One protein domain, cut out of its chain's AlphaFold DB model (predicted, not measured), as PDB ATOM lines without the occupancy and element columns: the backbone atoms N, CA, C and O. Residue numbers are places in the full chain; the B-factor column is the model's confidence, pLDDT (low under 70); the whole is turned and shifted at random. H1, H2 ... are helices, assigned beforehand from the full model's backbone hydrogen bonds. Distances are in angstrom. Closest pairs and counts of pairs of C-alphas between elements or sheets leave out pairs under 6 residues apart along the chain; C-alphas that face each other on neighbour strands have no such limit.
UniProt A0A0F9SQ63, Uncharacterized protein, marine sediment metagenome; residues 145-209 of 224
ATOM      1  N   GLU A 145      31.218  12.270  24.563       94.75
ATOM      2  CA  GLU A 145      32.360  11.590  25.178       94.75
ATOM      3  C   GLU A 145      33.673  11.847  24.428       94.75
ATOM      4  O   GLU A 145      34.741  11.891  25.044       94.75
ATOM      5  N   GLN A 146      33.622  11.983  23.099       95.94
ATOM      6  CA  GLN A 146      34.794  12.322  22.287       95.94
ATOM      7  C   GLN A 146      35.202  13.779  22.503       95.94
ATOM      8  O   GLN A 146      36.385  14.056  22.693       95.94
ATOM      9  N   GLU A 147      34.220  14.680  22.521       95.38
ATOM     10  CA  GLU A 147      34.394  16.095  22.838       95.38
ATOM     11  C   GLU A 147      35.051  16.278  24.208       95.38
ATOM     12  O   GLU A 147      36.128  16.866  24.288       95.38
ATOM     13  N   TYR A 148      34.508  15.649  25.256       93.06
ATOM     14  CA  TYR A 148      35.075  15.720  26.603       93.06
ATOM     15  C   TYR A 148      36.540  15.256  26.659       93.06
ATOM     16  O   TYR A 148      37.381  15.885  27.299       93.06
ATOM     17  N   LYS A 149      36.883  14.164  25.961       93.81
ATOM     18  CA  LYS A 149      38.267  13.655  25.911       93.81
ATOM     19  C   LYS A 149      39.219  14.621  25.206       93.81
ATOM     20  O   LYS A 149      40.347  14.810  25.667       93.81
ATOM     21  N   LEU A 150      38.793  15.199  24.085       95.50
ATOM     22  CA  LEU A 150      39.598  16.155  23.324       95.50
ATOM     23  C   LEU A 150      39.775  17.468  24.089       95.50
ATOM     24  O   LEU A 150      40.883  18.006  24.121       95.50
ATOM     25  N   GLU A 151      38.724  17.935  24.759       93.62
ATOM     26  CA  GLU A 151      38.768  19.097  25.637       93.62
ATOM     27  C   GLU A 151      39.719  18.862  26.818       93.62
ATOM     28  O   GLU A 151      40.636  19.656  27.036       93.62
ATOM     29  N   ALA A 152      39.591  17.735  27.524       89.50
ATOM     30  CA  ALA A 152      40.494  17.376  28.615       89.50
ATOM     31  C   ALA A 152      41.965  17.358  28.163       89.50
ATOM     32  O   ALA A 152      42.840  17.883  28.854       89.50
ATOM     33  N   ASN A 153      42.242  16.807  26.974       91.00
ATOM     34  CA  ASN A 153      43.584  16.806  26.393       91.00
ATOM     35  C   ASN A 153      44.081  18.223  26.053       91.00
ATOM     36  O   ASN A 153      45.219  18.565  26.365       91.00
ATOM     37  N   GLN A 154      43.238  19.064  25.453       92.44
ATOM     38  CA  GLN A 154      43.558  20.464  25.164       92.44
ATOM     39  C   GLN A 154      43.932  21.233  26.440       92.44
ATOM     40  O   GLN A 154      44.957  21.916  26.467       92.44
ATOM     41  N   TRP A 155      43.151  21.087  27.513       88.19
ATOM     42  CA  TRP A 155      43.440  21.725  28.799       88.19
ATOM     43  C   TRP A 155      44.723  21.200  29.445       88.19
ATOM     44  O   TRP A 155      45.516  21.995  29.946       88.19
ATOM     45  N   ALA A 156      44.968  19.890  29.387       85.50
ATOM     46  CA  ALA A 156      46.209  19.307  29.883       85.50
ATOM     47  C   ALA A 156      47.438  19.860  29.141       85.50
ATOM     48  O   ALA A 156      48.416  20.259  29.772       85.50
ATOM     49  N   MET A 157      47.382  19.946  27.807       86.00
ATOM     50  CA  MET A 157      48.470  20.509  26.999       86.00
ATOM     51  C   MET A 157      48.674  22.003  27.269       86.00
ATOM     52  O   MET A 157      49.806  22.461  27.409       86.00
ATOM     53  N   LYS A 158      47.588  22.763  27.426       85.38
ATOM     54  CA  LYS A 158      47.652  24.182  27.796       85.38
ATOM     55  C   LYS A 158      48.302  24.384  29.166       85.38
ATOM     56  O   LYS A 158      49.090  25.311  29.351       85.38
ATOM     57  N   ALA A 159      48.003  23.503  30.117       81.88
ATOM     58  CA  ALA A 159      48.610  23.530  31.438       81.88
ATOM     59  C   ALA A 159      50.095  23.153  31.420       81.88
ATOM     60  O   ALA A 159      50.870  23.728  32.179       81.88
ATOM     61  N   LEU A 160      50.515  22.248  30.530       79.31
ATOM     62  CA  LEU A 160      51.934  21.948  30.310       79.31
ATOM     63  C   LEU A 160      52.709  23.164  29.793       79.31
ATOM     64  O   LEU A 160      53.846  23.373  30.206       79.31
ATOM     65  N   ASN A 161      52.082  23.980  28.944       80.31
ATOM     66  CA  ASN A 161      52.662  25.238  28.469       80.31
ATOM     67  C   ASN A 161      52.670  26.343  29.543       80.31
ATOM     68  O   ASN A 161      53.463  27.276  29.457       80.31
ATOM     69  N   ASN A 162      51.814  26.229  30.566       76.12
ATOM     70  CA  ASN A 162      51.645  27.203  31.648       76.12
ATOM     71  C   ASN A 162      51.739  26.531  33.032       76.12
ATOM     72  O   ASN A 162      50.777  26.569  33.814       76.12
ATOM     73  N   PRO A 163      52.889  25.915  33.371       71.31
ATOM     74  CA  PRO A 163      53.003  25.007  34.514       71.31
ATOM     75  C   PRO A 163      52.793  25.673  35.883       71.31
ATOM     76  O   PRO A 163      52.628  24.979  36.884       71.31
ATOM     77  N   LEU A 164      52.797  27.006  35.934       73.38
ATOM     78  CA  LEU A 164      52.680  27.781  37.167       73.38
ATOM     79  C   LEU A 164      51.249  28.122  37.562       73.38
ATOM     80  O   LEU A 164      50.983  28.384  38.725       73.38
ATOM     81  N   VAL A 165      50.318  28.116  36.611       72.38
ATOM     82  CA  VAL A 165      49.003  28.732  36.828       72.38
ATOM     83  C   VAL A 165      47.975  27.718  37.328       72.38
ATOM     84  O   VAL A 165      47.126  28.030  38.161       72.38
ATOM     85  N   PHE A 166      48.022  26.489  36.817       74.25
ATOM     86  CA  PHE A 166      46.876  25.585  36.916       74.25
ATOM     87  C   PHE A 166      46.722  24.903  38.277       74.25
ATOM     88  O   PHE A 166      45.621  24.890  38.827       74.25
ATOM     89  N   GLU A 167      47.793  24.342  38.845       73.12
ATOM     90  CA  GLU A 167      47.687  23.605  40.116       73.12
ATOM     91  C   GLU A 167      47.338  24.527  41.288       73.12
ATOM     92  O   GLU A 167      46.604  24.127  42.187       73.12
ATOM     93  N   GLU A 168      47.845  25.762  41.269       72.56
ATOM     94  CA  GLU A 168      47.555  26.769  42.293       72.56
ATOM     95  C   GLU A 168      46.112  27.263  42.218       72.56
ATOM     96  O   GLU A 168      45.476  27.464  43.249       72.56
ATOM     97  N   ARG A 169      45.576  27.414  41.003       77.19
ATOM     98  CA  ARG A 169      44.235  27.958  40.791       77.19
ATOM     99  C   ARG A 169      43.119  26.939  41.000       77.19
ATOM    100  O   ARG A 169      42.061  27.307  41.500       77.19
ATOM    101  N   TYR A 170      43.334  25.685  40.600       80.38
ATOM    102  CA  TYR A 170      42.265  24.677  40.542       80.38
ATOM    103  C   TYR A 170      42.485  23.472  41.465       80.38
ATOM    104  O   TYR A 170      41.541  22.739  41.749       80.38
ATOM    105  N   GLY A 171      43.704  23.275  41.973       81.38
ATOM    106  CA  GLY A 171      44.043  22.186  42.886       81.38
ATOM    107  C   GLY A 171      44.268  20.833  42.201       81.38
ATOM    108  O   GLY A 171      43.539  20.417  41.301       81.38
ATOM    109  N   GLY A 172      45.273  20.092  42.676       82.81
ATOM    110  CA  GLY A 172      45.731  18.845  42.050       82.81
ATOM    111  C   GLY A 172      44.676  17.740  41.914       82.81
ATOM    112  O   GLY A 172      44.620  17.078  40.883       82.81
ATOM    113  N   LYS A 173      43.788  17.570  42.907       84.50
ATOM    114  CA  LYS A 173      42.716  16.553  42.859       84.50
ATOM    115  C   LYS A 173      41.747  16.781  41.699       84.50
ATOM    116  O   LYS A 173      41.375  15.835  41.014       84.50
ATOM    117  N   PHE A 174      41.350  18.035  41.488       85.94
ATOM    118  CA  PHE A 174      40.461  18.397  40.390       85.94
ATOM    119  C   PHE A 174      41.147  18.164  39.042       85.94
ATOM    120  O   PHE A 174      40.555  17.560  38.155       85.94
ATOM    121  N   LEU A 175      42.414  18.571  38.907       85.31
ATOM    122  CA  LEU A 175      43.180  18.378  37.673       85.31
ATOM    123  C   LEU A 175      43.383  16.893  37.333       85.31
ATOM    124  O   LEU A 175      43.249  16.508  36.173       85.31
ATOM    125  N   GLU A 176      43.647  16.041  38.328       88.56
ATOM    126  CA  GLU A 176      43.740  14.588  38.139       88.56
ATOM    127  C   GLU A 176      42.409  13.983  37.671       88.56
ATOM    128  O   GLU A 176      42.400  13.132  36.780       88.56
ATOM    129  N   GLN A 177      41.287  14.442  38.233       86.50
ATOM    130  CA  GLN A 177      39.953  14.007  37.821       86.50
ATOM    131  C   GLN A 177      39.604  14.490  36.406       86.50
ATOM    132  O   GLN A 177      39.077  13.712  35.617       86.50
ATOM    133  N   ALA A 178      39.905  15.750  36.082       81.50
ATOM    134  CA  ALA A 178      39.548  16.374  34.812       81.50
ATOM    135  C   ALA A 178      40.397  15.868  33.636       81.50
ATOM    136  O   ALA A 178      39.883  15.683  32.538       81.50
ATOM    137  N   TRP A 179      41.697  15.643  33.842       84.81
ATOM    138  CA  TRP A 179      42.626  15.268  32.764       84.81
ATOM    139  C   TRP A 179      42.984  13.783  32.739       84.81
ATOM    140  O   TRP A 179      43.591  13.311  31.774       84.81
ATOM    141  N   GLY A 180      42.642  13.056  33.802       86.12
ATOM    142  CA  GLY A 180      43.112  11.702  34.051       86.12
ATOM    143  C   GLY A 180      44.530  11.662  34.632       86.12
ATOM    144  O   GLY A 180      45.343  12.582  34.483       86.12
ATOM    145  N   LYS A 181      44.848  10.537  35.284       88.50
ATOM    146  CA  LYS A 181      46.094  10.353  36.047       88.50
ATOM    147  C   LYS A 181      47.360  10.549  35.216       88.50
ATOM    148  O   LYS A 181      48.326  11.134  35.701       88.50
ATOM    149  N   ASP A 182      47.370  10.067  33.978       87.88
ATOM    150  CA  ASP A 182      48.574  10.084  33.142       87.88
ATOM    151  C   ASP A 182      48.948  11.500  32.698       87.88
ATOM    152  O   ASP A 182      50.115  11.890  32.771       87.88
ATOM    153  N   ASN A 183      47.959  12.300  32.298       82.31
ATOM    154  CA  ASN A 183      48.177  13.697  31.932       82.31
ATOM    155  C   ASN A 183      48.548  14.540  33.150       82.31
ATOM    156  O   ASN A 183      49.470  15.353  33.075       82.31
ATOM    157  N   TYR A 184      47.912  14.289  34.295       87.50
ATOM    158  CA  TYR A 184      48.266  14.966  35.537       87.50
ATOM    159  C   TYR A 184      49.712  14.674  35.972       87.50
ATOM    160  O   TYR A 184      50.448  15.593  36.328       87.50
ATOM    161  N   LYS A 185      50.183  13.425  35.852       88.75
ATOM    162  CA  LYS A 185      51.591  13.077  36.119       88.75
ATOM    163  C   LYS A 185      52.567  13.826  35.210       88.75
ATOM    164  O   LYS A 185      53.576  14.336  35.697       88.75
ATOM    165  N   LYS A 186      52.274  13.916  33.905       87.25
ATOM    166  CA  LYS A 186      53.092  14.691  32.952       87.25
ATOM    167  C   LYS A 186      53.145  16.167  33.348       87.25
ATOM    168  O   LYS A 186      54.223  16.756  33.338       87.25
ATOM    169  N   PHE A 187      52.006  16.733  33.747       85.25
ATOM    170  CA  PHE A 187      51.909  18.108  34.232       85.25
ATOM    171  C   PHE A 187      52.779  18.351  35.472       85.25
ATOM    172  O   PHE A 187      53.602  19.265  35.462       85.25
ATOM    173  N   VAL A 188      52.680  17.501  36.499       86.25
ATOM    174  CA  VAL A 188      53.505  17.621  37.714       86.25
ATOM    175  C   VAL A 188      54.997  17.537  37.382       86.25
ATOM    176  O   VAL A 188      55.784  18.328  37.897       86.25
ATOM    177  N   ALA A 189      55.402  16.625  36.492       86.25
ATOM    178  CA  ALA A 189      56.795  16.511  36.063       86.25
ATOM    179  C   ALA A 189      57.290  17.778  35.338       86.25
ATOM    180  O   ALA A 189      58.377  18.274  35.641       86.25
ATOM    181  N   ALA A 190      56.489  18.331  34.422       82.56
ATOM    182  CA  ALA A 190      56.813  19.572  33.720       82.56
ATOM    183  C   ALA A 190      56.900  20.768  34.681       82.56
ATOM    184  O   ALA A 190      57.855  21.543  34.604       82.56
ATOM    185  N   ARG A 191      55.972  20.878  35.642       86.56
ATOM    186  CA  ARG A 191      56.024  21.906  36.689       86.56
ATOM    187  C   ARG A 191      57.281  21.789  37.534       86.56
ATOM    188  O   ARG A 191      57.987  22.780  37.690       86.56
ATOM    189  N   LYS A 192      57.579  20.599  38.061       85.88
ATOM    190  CA  LYS A 192      58.777  20.387  38.884       85.88
ATOM    191  C   LYS A 192      60.053  20.712  38.119       85.88
ATOM    192  O   LYS A 192      60.977  21.275  38.693       85.88
ATOM    193  N   LYS A 193      60.096  20.428  36.815       84.44
ATOM    194  CA  LYS A 193      61.210  20.844  35.956       84.44
ATOM    195  C   LYS A 193      61.308  22.368  35.819       84.44
ATOM    196  O   LYS A 193      62.416  22.888  35.783       84.44
ATOM    197  N   ALA A 194      60.178  23.065  35.718       79.19
ATOM    198  CA  ALA A 194      60.150  24.513  35.533       79.19
ATOM    199  C   ALA A 194      60.490  25.291  36.815       79.19
ATOM    200  O   ALA A 194      61.212  26.280  36.740       79.19
ATOM    201  N   VAL A 195      59.972  24.867  37.975       78.75
ATOM    202  CA  VAL A 195      60.053  25.651  39.227       78.75
ATOM    203  C   VAL A 195      60.373  24.852  40.487       78.75
ATOM    204  O   VAL A 195      60.363  25.406  41.583       78.75
ATOM    205  N   GLY A 196      60.678  23.564  40.358       79.50
ATOM    206  CA  GLY A 196      60.945  22.699  41.503       79.50
ATOM    207  C   GLY A 196      59.687  22.315  42.287       79.50
ATOM    208  O   GLY A 196      58.557  22.380  41.789       79.50
ATOM    209  N   ASP A 197      59.901  21.855  43.519       79.38
ATOM    210  CA  ASP A 197      58.821  21.502  44.436       79.38
ATOM    211  C   ASP A 197      58.105  22.760  44.940       79.38
ATOM    212  O   ASP A 197      58.723  23.759  45.307       79.38
ATOM    213  N   LEU A 198      56.776  22.704  44.994       74.38
ATOM    214  CA  LEU A 198      55.981  23.782  45.567       74.38
ATOM    215  C   LEU A 198      56.125  23.792  47.083       74.38
ATOM    216  O   LEU A 198      56.303  22.754  47.719       74.38
ATOM    217  N   HIS A 199      55.938  24.964  47.690       70.06
ATOM    218  CA  HIS A 199      56.073  25.129  49.138       70.06
ATOM    219  C   HIS A 199      55.240  24.112  49.938       70.06
ATOM    220  O   HIS A 199      55.739  23.509  50.882       70.06
ATOM    221  N   ARG A 200      54.001  23.832  49.513       70.69
ATOM    222  CA  ARG A 200      53.135  22.816  50.139       70.69
ATOM    223  C   ARG A 200      53.687  21.387  50.062       70.69
ATOM    224  O   ARG A 200      53.454  20.613  50.982       70.69
ATOM    225  N   GLU A 201      54.413  21.049  48.998       74.75
ATOM    226  CA  GLU A 201      55.052  19.737  48.823       74.75
ATOM    227  C   GLU A 201      56.295  19.623  49.708       74.75
ATOM    228  O   GLU A 201      56.550  18.588  50.315       74.75
ATOM    229  N   ILE A 202      57.039  20.722  49.848       74.25
ATOM    230  CA  ILE A 202      58.176  20.808  50.767       74.25
ATOM    231  C   ILE A 202      57.693  20.675  52.219       74.25
ATOM    232  O   ILE A 202      58.312  19.976  53.021       74.25
ATOM    233  N   VAL A 203      56.580  21.328  52.567       69.38
ATOM    234  CA  VAL A 203      55.989  21.266  53.911       69.38
ATOM    235  C   VAL A 203      55.447  19.869  54.213       69.38
ATOM    236  O   VAL A 203      55.717  19.356  55.295       69.38
ATOM    237  N   SER A 204      54.760  19.212  53.271       64.62
ATOM    238  CA  SER A 204      54.259  17.846  53.481       64.62
ATOM    239  C   SER A 204      55.376  16.804  53.606       64.62
ATOM    240  O   SER A 204      55.207  15.838  54.343       64.62
ATOM    241  N   LEU A 205      56.532  17.014  52.964       57.03
ATOM    242  CA  LEU A 205      57.728  16.176  53.132       57.03
ATOM    243  C   LEU A 205      58.450  16.408  54.472       57.03
ATOM    244  O   LEU A 205      59.117  15.504  54.972       57.03
ATOM    245  N   LYS A 206      58.321  17.602  55.070       50.22
ATOM    246  CA  LYS A 206      58.908  17.935  56.381       50.22
ATOM    247  C   LYS A 206      58.078  17.455  57.572       50.22
ATOM    248  O   LYS A 206      58.604  17.425  58.684       50.22
ATOM    249  N   VAL A 207      56.829  17.033  57.367       51.22
ATOM    250  CA  VAL A 207      56.069  16.287  58.380       51.22
ATOM    251  C   VAL A 207      56.537  14.828  58.348       51.22
ATOM    252  O   VAL A 207      55.865  13.938  57.833       51.22
ATOM    253  N   LEU A 208      57.745  14.588  58.866       45.47
ATOM    254  CA  LEU A 208      58.217  13.247  59.206       45.47
ATOM    255  C   LEU A 208      57.238  12.603  60.206       45.47
ATOM    256  O   LEU A 208      56.652  13.309  61.032       45.47
ATOM    257  N   PRO A 209      57.038  11.274  60.154       45.53
ATOM    258  CA  PRO A 209      56.072  10.592  61.002       45.53
ATOM    259  C   PRO A 209      56.364  10.845  62.485       45.53
ATOM    260  O   PRO A 209      57.518  10.854  62.926       45.53
TER     261      PRO A 209
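AT A GLANCE: This is residues 145 to 209 of the 224 residues of an uncharacterized protein of marine sediment metagenome (UniProt A0A0F9SQ63). What does the model look like? Two long helices, H1 and H4, run the same way side by side over part of their lengths, and the shorter H3 packs on both at a steep tilt, with the small H2 close by; residues 199 to 209, which hold H5 and the last printed residues, stick out from this body. What are its make-up and size? The printed part has 65 residues, with five named helices in the order H1, H2, H3, H4, H5 and no named strand, and its class is all helix. It is only just compact, close to loose, with a radius of gyration of the C-alphas of 12.9 A, and elongated, spanning 44 by 24 by 19 A.

HOW THE PARTS SIT: What does the longest helix touch? H1, residues 145 to 161, touches H4, residues 181 to 195, with residues 153 to 160 alone; the closest C-alphas, of Leu 160 and Phe 187, are 5.5 A apart, at a shallow tilt of 13 degrees, the same way. H1 touches H3, residues 172 to 179, with residues 152 to 156 alone; the closest C-alphas, of Ala 152 and Trp 179, are 5.1 A apart, at a steep tilt of 50 degrees, opposite ways. How do H3 and H4 meet? They touch through residues 183 to 184 of H4 alone, with the closest C-alphas, of Glu 176 and Tyr 184, 5.2 A apart, at a steep tilt of 54 degrees, opposite ways. Where are the other two helices? H2, residues 166 to 170, is close to H1 but not clearly touching, the closest C-alphas being those of Ala 159 and Phe 166 at 6.1 A, and H2 and H4 are near each other. H5, residues 199 to 206, is apart from H1, H2, H3 and H4. What do the backbones show? In H1, H2, H3, H4 and H5 every O i to N i+4 pair is within hydrogen-bond range.

IN THESE COORDINATES: Where are the long helices? H1 begins at C-alpha 145 at (32.360, 11.590, 25.178) and is 24.7 A long, and H4 ends at C-alpha 195 at (60.053, 25.651, 39.227) and is 21.0 A long. How long are the others? H2 measures 5.9 A, H3 10.4 A, and H5 10.6 A, ending at C-alpha 206 at (58.908, 17.935, 56.381).

THE WHOLE: How far does it reach? The two C-alphas farthest apart, of Glu 147 and Pro 209, are 44.2 A apart; without residues 199 to 209, which stand free, the body spans 35 by 19 by 18 A. Are there cuts or long links? The printed part has no cut, and the four links are tight. Where is confidence low? Residues 203 to 209 are under 70 in pLDDT, and the mean of the printed part is 80.4.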